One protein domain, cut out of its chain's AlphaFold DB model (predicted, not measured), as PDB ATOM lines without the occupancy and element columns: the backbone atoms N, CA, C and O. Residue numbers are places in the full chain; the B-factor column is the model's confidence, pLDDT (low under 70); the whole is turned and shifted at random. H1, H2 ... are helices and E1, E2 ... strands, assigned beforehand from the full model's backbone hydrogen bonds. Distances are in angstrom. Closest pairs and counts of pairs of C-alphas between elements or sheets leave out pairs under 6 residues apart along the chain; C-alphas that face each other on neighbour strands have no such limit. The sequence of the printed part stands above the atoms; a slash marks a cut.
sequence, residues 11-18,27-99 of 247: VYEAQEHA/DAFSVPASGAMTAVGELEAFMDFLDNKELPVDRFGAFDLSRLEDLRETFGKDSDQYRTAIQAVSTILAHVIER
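What this domain is: This is residues 11 to 18 and 27 to 99 of the 247 residues of the protein "DUF3844 domain-containing protein" of Trametes pubescens (UniProt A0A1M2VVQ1). Two long helices, H1 and H3, run side by side the same way with a small gap between them, and the short helix H2 bridges them at the end where both begin. From the far end of H1, residues 52 to 67, with the short strand E1 among them, loop round and run back to H2, while residues 11 to 18 form a separate piece that pairs with E1 through residues 11 to 12. The printed part has 81 residues, with three named helices and one named strand in the order H1, E1, H2, H3, and its class is mostly helix. It is only just compact, close to loose, with a radius of gyration of the C-alphas of 13.7 A and spans of 39 by 32 by 23 A.

How they stand to each other: Residues 11 to 12 form a short parallel pairing with residues 60 to 61 of E1, residues 59 to 61, a strand that pairs with no named strand. The closest C-alphas of H1, residues 34 to 51, and E1 are those of Phe 49 and Gly 61, 7.4 A apart. H1 touches H2, residues 68 to 75, with its residues 35 to 39 alone; the closest C-alphas are those of Ala 39 and Leu 68, 6.4 A apart. They run opposite ways at a tilt of 38 degrees, only just steep. H2 and H3, residues 80 to 98, form a helical hairpin: they touch and run opposite ways at a shallow tilt of 20 degrees. Their closest C-alphas are those of Arg 72 and Tyr 82, 6.1 A apart, and H3 touches H2 with residues 81 to 85 alone. H1 and H3 are close but not clearly touching, the same way at a shallow tilt of 19 degrees; their closest C-alphas, of Leu 50 and Val 96, are 7.9 A apart. E1 is apart from H2 and from H3. Every O i to N i+4 pair is within hydrogen-bond range in H2 and H3, and 13 of 14 are in H1.

Where its parts are: H1 runs 26.2 A from C-alpha 34 at (15.349, 36.101, -55.615) to C-alpha 51. E1 has three residues, Arg 59 to Gly 61. H2 measures 10.8 A from Leu 68 to Phe 75. H3, the longest helix with 19 residues, runs 27.2 A from C-alpha 80 at (1.694, 39.859, -44.018) to C-alpha 98 at (18.733, 40.407, -22.794).

The domain as a whole: The two C-alphas farthest apart, those of Pro 56 and Asp 78, are 40.0 A apart. Residues 19 to 26 are not printed, and C-alphas 18 and 27 are 20.2 A apart across this cut. The link H2 to H3 is tight, and the links H1 to E1 and E1 to H2 are short. The mean pLDDT of the printed part is 70.0, and 27 residues are under 70: 13 to 18, 27 to 41, 53 to 57 and 67.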
ATOM      1  N   VAL A  11      36.340  36.868 -35.948       72.00
ATOM      2  CA  VAL A  11      35.492  37.691 -36.818       72.00
ATOM      3  C   VAL A  11      34.612  36.738 -37.616       72.00
ATOM      4  O   VAL A  11      35.131  35.916 -38.368       72.00
ATOM      5  N   TYR A  12      33.298  36.827 -37.424       70.81
ATOM      6  CA  TYR A  12      32.330  36.040 -38.176       70.81
ATOM      7  C   TYR A  12      32.138  36.665 -39.556       70.81
ATOM      8  O   TYR A  12      31.706  37.813 -39.674       70.81
ATOM      9  N   GLU A  13      32.457  35.897 -40.589       62.62
ATOM     10  CA  GLU A  13      32.163  36.216 -41.979       62.62
ATOM     11  C   GLU A  13      31.120  35.207 -42.457       62.62
ATOM     12  O   GLU A  13      31.361  33.998 -42.440       62.62
ATOM     13  N   ALA A  14      29.935  35.695 -42.826       55.62
ATOM     14  CA  ALA A  14      28.897  34.845 -43.386       55.62
ATOM     15  C   ALA A  14      29.398  34.320 -44.738       55.62
ATOM     16  O   ALA A  14      29.502  35.070 -45.707       55.62
ATOM     17  N   GLN A  15      29.764  33.041 -44.795       43.94
ATOM     18  CA  GLN A  15      30.210  32.426 -46.035       43.94
ATOM     19  C   GLN A  15      29.012  32.369 -46.989       43.94
ATOM     20  O   GLN A  15      27.989  31.772 -46.648       43.94
ATOM     21  N   GLU A  16      29.131  32.988 -48.170       39.06
ATOM     22  CA  GLU A  16      28.173  32.837 -49.272       39.06
ATOM     23  C   GLU A  16      28.182  31.374 -49.739       39.06
ATOM     24  O   GLU A  16      28.801  30.991 -50.733       39.06
ATOM     25  N   HIS A  17      27.528  30.504 -48.976       36.41
ATOM     26  CA  HIS A  17      27.309  29.136 -49.376       36.41
ATOM     27  C   HIS A  17      26.271  29.147 -50.487       36.41
ATOM     28  O   HIS A  17      25.067  29.261 -50.264       36.41
ATOM     29  N   ALA A  18      26.775  29.014 -51.714       33.81
ATOM     30  CA  ALA A  18      26.018  28.507 -52.839       33.81
ATOM     31  C   ALA A  18      25.186  27.306 -52.367       33.81
ATOM     32  O   ALA A  18      25.749  26.277 -52.003       33.81
ATOM     33  N   ASP A  27       9.477  25.951 -42.340       38.84
ATOM     34  CA  ASP A  27       8.393  25.999 -43.342       38.84
ATOM     35  C   ASP A  27       7.580  27.323 -43.288       38.84
ATOM     36  O   ASP A  27       6.504  27.421 -43.871       38.84
ATOM     37  N   ALA A  28       8.068  28.359 -42.590       47.62
ATOM     38  CA  ALA A  28       7.398  29.658 -42.452       47.62
ATOM     39  C   ALA A  28       7.756  30.667 -43.564       47.62
ATOM     40  O   ALA A  28       7.075  31.680 -43.707       47.62
ATOM     41  N   PHE A  29       8.788  30.392 -44.369       47.53
ATOM     42  CA  PHE A  29       9.271  31.303 -45.413       47.53
ATOM     43  C   PHE A  29       9.310  30.633 -46.791       47.53
ATOM     44  O   PHE A  29      10.323  30.632 -47.484       47.53
ATOM     45  N   SER A  30       8.184  30.072 -47.237       41.38
ATOM     46  CA  SER A  30       8.030  29.703 -48.647       41.38
ATOM     47  C   SER A  30       7.697  30.949 -49.480       41.38
ATOM     48  O   SER A  30       6.525  31.237 -49.732       41.38
ATOM     49  N   VAL A  31       8.709  31.709 -49.909       44.19
ATOM     50  CA  VAL A  31       8.529  32.806 -50.878       44.19
ATOM     51  C   VAL A  31       9.530  32.663 -52.032       44.19
ATOM     52  O   VAL A  31      10.736  32.758 -51.806       44.19
ATOM     53  N   PRO A  32       9.074  32.465 -53.286       49.03
ATOM     54  CA  PRO A  32       9.939  32.471 -54.454       49.03
ATOM     55  C   PRO A  32      10.087  33.909 -54.968       49.03
ATOM     56  O   PRO A  32       9.377  34.344 -55.869       49.03
ATOM     57  N   ALA A  33      11.015  34.661 -54.384       49.03
ATOM     58  CA  ALA A  33      11.555  35.880 -54.982       49.03
ATOM     59  C   ALA A  33      13.060  35.907 -54.703       49.03
ATOM     60  O   ALA A  33      13.482  35.700 -53.568       49.03
ATOM     61  N   SER A  34      13.881  36.133 -55.728       52.12
ATOM     62  CA  SER A  34      15.349  36.101 -55.615       52.12
ATOM     63  C   SER A  34      15.897  37.078 -54.562       52.12
ATOM     64  O   SER A  34      16.877  36.762 -53.890       52.12
ATOM     65  N   GLY A  35      15.233  38.222 -54.354       49.66
ATOM     66  CA  GLY A  35      15.552  39.172 -53.277       49.66
ATOM     67  C   GLY A  35      15.153  38.691 -51.874       49.66
ATOM     68  O   GLY A  35      15.854  38.951 -50.905       49.66
ATOM     69  N   ALA A  36      14.079  37.905 -51.752       54.34
ATOM     70  CA  ALA A  36      13.664  37.339 -50.469       54.34
ATOM     71  C   ALA A  36      14.612  36.221 -49.998       54.34
ATOM     72  O   ALA A  36      14.859  36.099 -48.805       54.34
ATOM     73  N   MET A  37      15.193  35.441 -50.918       55.84
ATOM     74  CA  MET A  37      16.154  34.383 -50.563       55.84
ATOM     75  C   MET A  37      17.455  34.935 -49.964       55.84
ATOM     76  O   MET A  37      18.010  34.325 -49.059       55.84
ATOM     77  N   THR A  38      17.928  36.093 -50.440       63.25
ATOM     78  CA  THR A  38      19.157  36.724 -49.924       63.25
ATOM     79  C   THR A  38      18.932  37.370 -48.559       63.25
ATOM     80  O   THR A  38      19.731  37.149 -47.655       63.25
ATOM     81  N   ALA A  39      17.798  38.051 -48.364       62.69
ATOM     82  CA  ALA A  39      17.411  38.592 -47.058       62.69
ATOM     83  C   ALA A  39      17.210  37.495 -45.988       62.69
ATOM     84  O   ALA A  39      17.539  37.691 -44.820       62.69
ATOM     85  N   VAL A  40      16.678  36.330 -46.378       66.69
ATOM     86  CA  VAL A  40      16.520  35.181 -45.469       66.69
ATOM     87  C   VAL A  40      17.878  34.574 -45.101       66.69
ATOM     88  O   VAL A  40      18.090  34.272 -43.932       66.69
ATOM     89  N   GLY A  41      18.815  34.466 -46.049       69.06
ATOM     90  CA  GLY A  41      20.170  33.972 -45.774       69.06
ATOM     91  C   GLY A  41      20.968  34.872 -44.821       69.06
ATOM     92  O   GLY A  41      21.632  34.374 -43.917       69.06
ATOM     93  N   GLU A  42      20.852  36.196 -44.962       70.19
ATOM     94  CA  GLU A  42      21.475  37.161 -44.039       70.19
ATOM     95  C   GLU A  42      20.916  37.024 -42.610       70.19
ATOM     96  O   GLU A  42      21.663  37.091 -41.630       70.19
ATOM     97  N   LEU A  43      19.610  36.761 -42.479       70.81
ATOM     98  CA  LEU A  43      18.965  36.528 -41.186       70.81
ATOM     99  C   LEU A  43      19.357  35.174 -40.570       70.81
ATOM    100  O   LEU A  43      19.554  35.095 -39.359       70.81
ATOM    101  N   GLU A  44      19.492  34.121 -41.380       72.50
ATOM    102  CA  GLU A  44      19.979  32.810 -40.929       72.50
ATOM    103  C   GLU A  44      21.421  32.885 -40.422       72.50
ATOM    104  O   GLU A  44      21.703  32.369 -39.343       72.50
ATOM    105  N   ALA A  45      22.307  33.587 -41.131       75.38
ATOM    106  CA  ALA A  45      23.684  33.802 -40.687       75.38
ATOM    107  C   ALA A  45      23.749  34.584 -39.363       75.38
ATOM    108  O   ALA A  45      24.561  34.284 -38.489       75.38
ATOM    109  N   PHE A  46      22.859  35.566 -39.181       77.69
ATOM    110  CA  PHE A  46      22.741  36.278 -37.909       77.69
ATOM    111  C   PHE A  46      22.279  35.356 -36.773       77.69
ATOM    112  O   PHE A  46      22.846  35.397 -35.683       77.69
ATOM    113  N   MET A  47      21.287  34.497 -37.017       75.81
ATOM    114  CA  MET A  47      20.826  33.520 -36.023       75.81
ATOM    115  C   MET A  47      21.910  32.492 -35.681       75.81
ATOM    116  O   MET A  47      22.130  32.213 -34.503       75.81
ATOM    117  N   ASP A  48      22.633  31.991 -36.683       78.56
ATOM    118  CA  ASP A  48      23.765  31.084 -36.488       78.56
ATOM    119  C   ASP A  48      24.847  31.732 -35.613       78.56
ATOM    120  O   ASP A  48      25.267  31.153 -34.615       78.56
ATOM    121  N   PHE A  49      25.214  32.987 -35.872       80.00
ATOM    122  CA  PHE A  49      26.163  33.719 -35.026       80.00
ATOM    123  C   PHE A  49      25.719  33.850 -33.556       80.00
ATOM    124  O   PHE A  49      26.548  33.814 -32.636       80.00
ATOM    125  N   LEU A  50      24.417  34.013 -33.314       78.00
ATOM    126  CA  LEU A  50      23.871  34.154 -31.964       78.00
ATOM    127  C   LEU A  50      23.811  32.826 -31.207       78.00
ATOM    128  O   LEU A  50      24.097  32.797 -30.004       78.00
ATOM    129  N   ASP A  51      23.434  31.743 -31.878       76.75
ATOM    130  CA  ASP A  51      23.178  30.453 -31.236       76.75
ATOM    131  C   ASP A  51      24.358  29.481 -31.300       76.75
ATOM    132  O   ASP A  51      24.391  28.510 -30.534       76.75
ATOM    133  N   ASN A  52      25.363  29.754 -32.134       75.75
ATOM    134  CA  ASN A  52      26.543  28.914 -32.243       75.75
ATOM    135  C   ASN A  52      27.428  29.030 -30.988       75.75
ATOM    136  O   ASN A  52      28.205  29.968 -30.789       75.75
ATOM    137  N   LYS A  53      27.294  28.020 -30.122       67.62
ATOM    138  CA  LYS A  53      28.039  27.866 -28.862       67.62
ATOM    139  C   LYS A  53      29.492  27.429 -29.057       67.62
ATOM    140  O   LYS A  53      30.238  27.434 -28.082       67.62
ATOM    141  N   GLU A  54      29.883  27.033 -30.267       69.44
ATOM    142  CA  GLU A  54      31.263  26.651 -30.589       69.44
ATOM    143  C   GLU A  54      32.140  27.875 -30.885       69.44
ATOM    144  O   GLU A  54      33.368  27.773 -30.874       69.44
ATOM    145  N   LEU A  55      31.530  29.045 -31.103       67.44
ATOM    146  CA  LEU A  55      32.263  30.284 -31.319       67.44
ATOM    147  C   LEU A  55      32.836  30.839 -29.999       67.44
ATOM    148  O   LEU A  55      32.164  30.783 -28.962       67.44
ATOM    149  N   PRO A  56      34.041  31.442 -30.026       68.38
ATOM    150  CA  PRO A  56      34.629  32.103 -28.863       68.38
ATOM    151  C   PRO A  56      33.705  33.173 -28.267       68.38
ATOM    152  O   PRO A  56      32.875  33.759 -28.967       68.38
ATOM    153  N   VAL A  57      33.845  33.428 -26.964       67.81
ATOM    154  CA  VAL A  57      33.072  34.461 -26.245       67.81
ATOM    155  C   VAL A  57      33.400  35.880 -26.722       67.81
ATOM    156  O   VAL A  57      32.563  36.768 -26.644       67.81
ATOM    157  N   ASP A  58      34.598  36.090 -27.261       70.12
ATOM    158  CA  ASP A  58      35.094  37.344 -27.817       70.12
ATOM    159  C   ASP A  58      34.985  37.330 -29.351       70.12
ATOM    160  O   ASP A  58      35.970  37.227 -30.087       70.12
ATOM    161  N   ARG A  59      33.743  37.421 -29.837       74.94
ATOM    162  CA  ARG A  59      33.408  37.372 -31.266       74.94
ATOM    163  C   ARG A  59      32.761  38.657 -31.768       74.94
ATOM    164  O   ARG A  59      31.953  39.270 -31.077       74.94
ATOM    165  N   PHE A  60      33.094  39.032 -32.998       81.06
ATOM    166  CA  PHE A  60      32.515  40.173 -33.703       81.06
ATOM    167  C   PHE A  60      31.811  39.705 -34.978       81.06
ATOM    168  O   PHE A  60      32.374  38.917 -35.735       81.06
ATOM    169  N   GLY A  61      30.606  40.214 -35.228       80.12
ATOM    170  CA  GLY A  61      29.857  39.989 -36.462       80.12
ATOM    171  C   GLY A  61      29.204  41.287 -36.929       80.12
ATOM    172  O   GLY A  61      28.693  42.054 -36.111       80.12
ATOM    173  N   ALA A  62      29.238  41.540 -38.236       81.75
ATOM    174  CA  ALA A  62      28.547  42.654 -38.871       81.75
ATOM    175  C   ALA A  62      27.548  42.094 -39.884       81.75
ATOM    176  O   ALA A  62      27.923  41.315 -40.756       81.75
ATOM    177  N   PHE A  63      26.285  42.492 -39.752       79.12
ATOM    178  CA  PHE A  63      25.191  41.995 -40.579       79.12
ATOM    179  C   PHE A  63      24.498  43.182 -41.236       79.12
ATOM    180  O   PHE A  63      24.099  44.127 -40.550       79.12
ATOM    181  N   ASP A  64      24.382  43.143 -42.561       76.69
ATOM    182  CA  ASP A  64      23.590  44.104 -43.315       76.69
ATOM    183  C   ASP A  64      22.173  43.546 -43.469       76.69
ATOM    184  O   ASP A  64      21.990  42.427 -43.931       76.69
ATOM    185  N   LEU A  65      21.177  44.313 -43.029       72.25
ATOM    186  CA  LEU A  65      19.756  43.969 -43.128       72.25
ATOM    187  C   LEU A  65      19.015  44.924 -44.078       72.25
ATOM    188  O   LEU A  65      17.786  45.014 -44.055       72.25
ATOM    189  N   SER A  66      19.749  45.658 -44.923       73.12
ATOM    190  CA  SER A  66      19.180  46.629 -45.865       73.12
ATOM    191  C   SER A  66      18.230  45.977 -46.876       73.12
ATOM    192  O   SER A  66      17.275  46.615 -47.313       73.12
ATOM    193  N   ARG A  67      18.396  44.679 -47.171       69.62
ATOM    194  CA  ARG A  67      17.523  43.919 -48.087       69.62
ATOM    195  C   ARG A  67      16.095  43.703 -47.573       69.62
ATOM    196  O   ARG A  67      15.215  43.331 -48.345       69.62
ATOM    197  N   LEU A  68      15.805  43.983 -46.297       72.12
ATOM    198  CA  LEU A  68      14.413  44.066 -45.826       72.12
ATOM    199  C   LEU A  68      13.635  45.211 -46.493       72.12
ATOM    200  O   LEU A  68      12.401  45.181 -46.527       72.12
ATOM    201  N   GLU A  69      14.327  46.207 -47.048       73.88
ATOM    202  CA  GLU A  69      13.703  47.243 -47.862       73.88
ATOM    203  C   GLU A  69      13.125  46.674 -49.165       73.88
ATOM    204  O   GLU A  69      12.001  47.030 -49.515       73.88
ATOM    205  N   ASP A  70      13.792  45.703 -49.795       72.50
ATOM    206  CA  ASP A  70      13.313  45.044 -51.019       72.50
ATOM    207  C   ASP A  70      11.974  44.324 -50.783       72.50
ATOM    208  O   ASP A  70      11.073  44.346 -51.629       72.50
ATOM    209  N   LEU A  71      11.795  43.725 -49.597       70.56
ATOM    210  CA  LEU A  71      10.529  43.116 -49.168       70.56
ATOM    211  C   LEU A  71       9.423  44.167 -49.021       70.56
ATOM    212  O   LEU A  71       8.284  43.936 -49.436       70.56
ATOM    213  N   ARG A  72       9.757  45.336 -48.461       75.88
ATOM    214  CA  ARG A  72       8.826  46.461 -48.321       75.88
ATOM    215  C   ARG A  72       8.407  47.014 -49.680       75.88
ATOM    216  O   ARG A  72       7.246  47.378 -49.839       75.88
ATOM    217  N   GLU A  73       9.335  47.106 -50.627       76.38
ATOM    218  CA  GLU A  73       9.066  47.600 -51.979       76.38
ATOM    219  C   GLU A  73       8.247  46.606 -52.805       76.38
ATOM    220  O   GLU A  73       7.320  47.008 -53.503       76.38
ATOM    221  N   THR A  74       8.539  45.310 -52.679       73.25
ATOM    222  CA  THR A  74       7.891  44.259 -53.477       73.25
ATOM    223  C   THR A  74       6.487  43.924 -52.976       73.25
ATOM    224  O   THR A  74       5.556  43.809 -53.772       73.25
ATOM    225  N   PHE A  75       6.318  43.749 -51.663       77.00
ATOM    226  CA  PHE A  75       5.054  43.289 -51.078       77.00
ATOM    227  C   PHE A  75       4.244  44.422 -50.441       77.00
ATOM    228  O   PHE A  75       3.040  44.283 -50.241       77.00
ATOM    229  N   GLY A  76       4.867  45.566 -50.163       77.81
ATOM    230  CA  GLY A  76       4.231  46.689 -49.482       77.81
ATOM    231  C   GLY A  76       4.324  46.585 -47.959       77.81
ATOM    232  O   GLY A  76       4.432  45.505 -47.377       77.81
ATOM    233  N   LYS A  77       4.264  47.742 -47.289       78.81
ATOM    234  CA  LYS A  77       4.398  47.864 -45.825       78.81
ATOM    235  C   LYS A  77       3.307  47.115 -45.047       78.81
ATOM    236  O   LYS A  77       3.558  46.657 -43.937       78.81
ATOM    237  N   ASP A  78       2.120  46.997 -45.632       81.25
ATOM    238  CA  ASP A  78       0.958  46.374 -44.990       81.25
ATOM    239  C   ASP A  78       0.829  44.879 -45.307       81.25
ATOM    240  O   ASP A  78      -0.138  44.243 -44.895       81.25
ATOM    241  N   SER A  79       1.801  44.307 -46.023       81.75
ATOM    242  CA  SER A  79       1.808  42.883 -46.345       81.75
ATOM    243  C   SER A  79       2.112  42.013 -45.130       81.75
ATOM    244  O   SER A  79       2.962  42.341 -44.292       81.75
ATOM    245  N   ASP A  80       1.453  40.857 -45.062       80.69
ATOM    246  CA  ASP A  80       1.694  39.859 -44.018       80.69
ATOM    247  C   ASP A  80       3.148  39.367 -44.043       80.69
ATOM    248  O   ASP A  80       3.747  39.104 -42.999       80.69
ATOM    249  N   GLN A  81       3.753  39.323 -45.234       75.69
ATOM    250  CA  GLN A  81       5.139  38.926 -45.455       75.69
ATOM    251  C   GLN A  81       6.115  39.918 -44.806       75.69
ATOM    252  O   GLN A  81       6.984  39.511 -44.032       75.69
ATOM    253  N   TYR A  82       5.946  41.223 -45.051       79.50
ATOM    254  CA  TYR A  82       6.792  42.255 -44.444       79.50
ATOM    255  C   TYR A  82       6.594  42.333 -42.925       79.50
ATOM    256  O   TYR A  82       7.564  42.432 -42.173       79.50
ATOM    257  N   ARG A  83       5.346  42.224 -42.446       83.06
ATOM    258  CA  ARG A  83       5.043  42.228 -41.005       83.06
ATOM    259  C   ARG A  83       5.695  41.057 -40.278       83.06
ATOM    260  O   ARG A  83       6.271  41.263 -39.213       83.06
ATOM    261  N   THR A  84       5.645  39.867 -40.869       80.69
ATOM    262  CA  THR A  84       6.275  38.665 -40.308       80.69
ATOM    263  C   THR A  84       7.793  38.827 -40.223       80.69
ATOM    264  O   THR A  84       8.379  38.544 -39.180       80.69
ATOM    265  N   ALA A  85       8.429  39.357 -41.274       75.62
ATOM    266  CA  ALA A  85       9.871  39.597 -41.295       75.62
ATOM    267  C   ALA A  85      10.313  40.611 -40.221       75.62
ATOM    268  O   ALA A  85      11.238  40.347 -39.453       75.62
ATOM    269  N   ILE A  86       9.609  41.740 -40.101       83.56
ATOM    270  CA  ILE A  86       9.897  42.755 -39.076       83.56
ATOM    271  C   ILE A  86       9.677  42.206 -37.663       83.56
ATOM    272  O   ILE A  86      10.469  42.484 -36.760       83.56
ATOM    273  N   GLN A  87       8.635  41.397 -37.458       81.38
ATOM    274  CA  GLN A  87       8.366  40.779 -36.164       81.38
ATOM    275  C   GLN A  87       9.469  39.787 -35.766       81.38
ATOM    276  O   GLN A  87       9.923  39.815 -34.620       81.38
ATOM    277  N   ALA A  88       9.954  38.970 -36.705       79.69
ATOM    278  CA  ALA A  88      11.073  38.062 -36.469       79.69
ATOM    279  C   ALA A  88      12.340  38.828 -36.052       79.69
ATOM    280  O   ALA A  88      12.889  38.556 -34.983       79.69
ATOM    281  N   VAL A  89      12.733  39.856 -36.816       82.94
ATOM    282  CA  VAL A  89      13.899  40.704 -36.495       82.94
ATOM    283  C   VAL A  89      13.755  41.345 -35.112       82.94
ATOM    284  O   VAL A  89      14.692  41.316 -34.319       82.94
ATOM    285  N   SER A  90      12.573  41.876 -34.782       83.75
ATOM    286  CA  SER A  90      12.332  42.499 -33.474       83.75
ATOM    287  C   SER A  90      12.437  41.515 -32.304       83.75
ATOM    288  O   SER A  90      12.948  41.875 -31.245       83.75
ATOM    289  N   THR A  91      12.003  40.267 -32.503       82.44
ATOM    290  CA  THR A  91      12.061  39.210 -31.482       82.44
ATOM    291  C   THR A  91      13.505  38.802 -31.219       82.44
ATOM    292  O   THR A  91      13.924  38.693 -30.070       82.44
ATOM    293  N   ILE A  92      14.286  38.637 -32.287       77.88
ATOM    294  CA  ILE A  92      15.705  38.298 -32.184       77.88
ATOM    295  C   ILE A  92      16.461  39.440 -31.500       77.88
ATOM    296  O   ILE A  92      17.224  39.205 -30.570       77.88
ATOM    297  N   LEU A  93      16.199  40.689 -31.895       83.62
ATOM    298  CA  LEU A  93      16.819  41.861 -31.284       83.62
ATOM    299  C   LEU A  93      16.538  41.952 -29.776       83.62
ATOM    300  O   LEU A  93      17.451  42.237 -29.005       83.62
ATOM    301  N   ALA A  94      15.302  41.675 -29.351       83.44
ATOM    302  CA  ALA A  94      14.947  41.635 -27.934       83.44
ATOM    303  C   ALA A  94      15.761  40.575 -27.175       83.44
ATOM    304  O   ALA A  94      16.325  40.872 -26.124       83.44
ATOM    305  N   HIS A  95      15.908  39.381 -27.753       80.69
ATOM    306  CA  HIS A  95      16.708  38.298 -27.173       80.69
ATOM    307  C   HIS A  95      18.201  38.644 -27.070       80.69
ATOM    308  O   HIS A  95      18.860  38.274 -26.102       80.69
ATOM    309  N   VAL A  96      18.740  39.387 -28.041       82.56
ATOM    310  CA  VAL A  96      20.135  39.861 -28.012       82.56
ATOM    311  C   VAL A  96      20.352  40.904 -26.920       82.56
ATOM    312  O   VAL A  96      21.375  40.871 -26.246       82.56
ATOM    313  N   ILE A  97      19.396  41.812 -26.714       84.06
ATOM    314  CA  ILE A  97      19.489  42.853 -25.676       84.06
ATOM    315  C   ILE A  97      19.471  42.244 -24.265       84.06
ATOM    316  O   ILE A  97      20.093  42.787 -23.353       84.06
ATOM    317  N   GLU A  98      18.780  41.119 -24.077       83.50
ATOM    318  CA  GLU A  98      18.733  40.407 -22.794       83.50
ATOM    319  C   GLU A  98      20.019  39.629 -22.474       83.50
ATOM    320  O   GLU A  98      20.240  39.255 -21.320       83.50
ATOM    321  N   ARG A  99      20.886  39.398 -23.468       79.81
ATOM    322  CA  ARG A  99      22.152  38.681 -23.301       79.81
ATOM    323  C   ARG A  99      23.273  39.635 -22.858       79.81
ATOM    324  O   ARG A  99      23.722  40.458 -23.652       79.81
TER     325      ARG A  99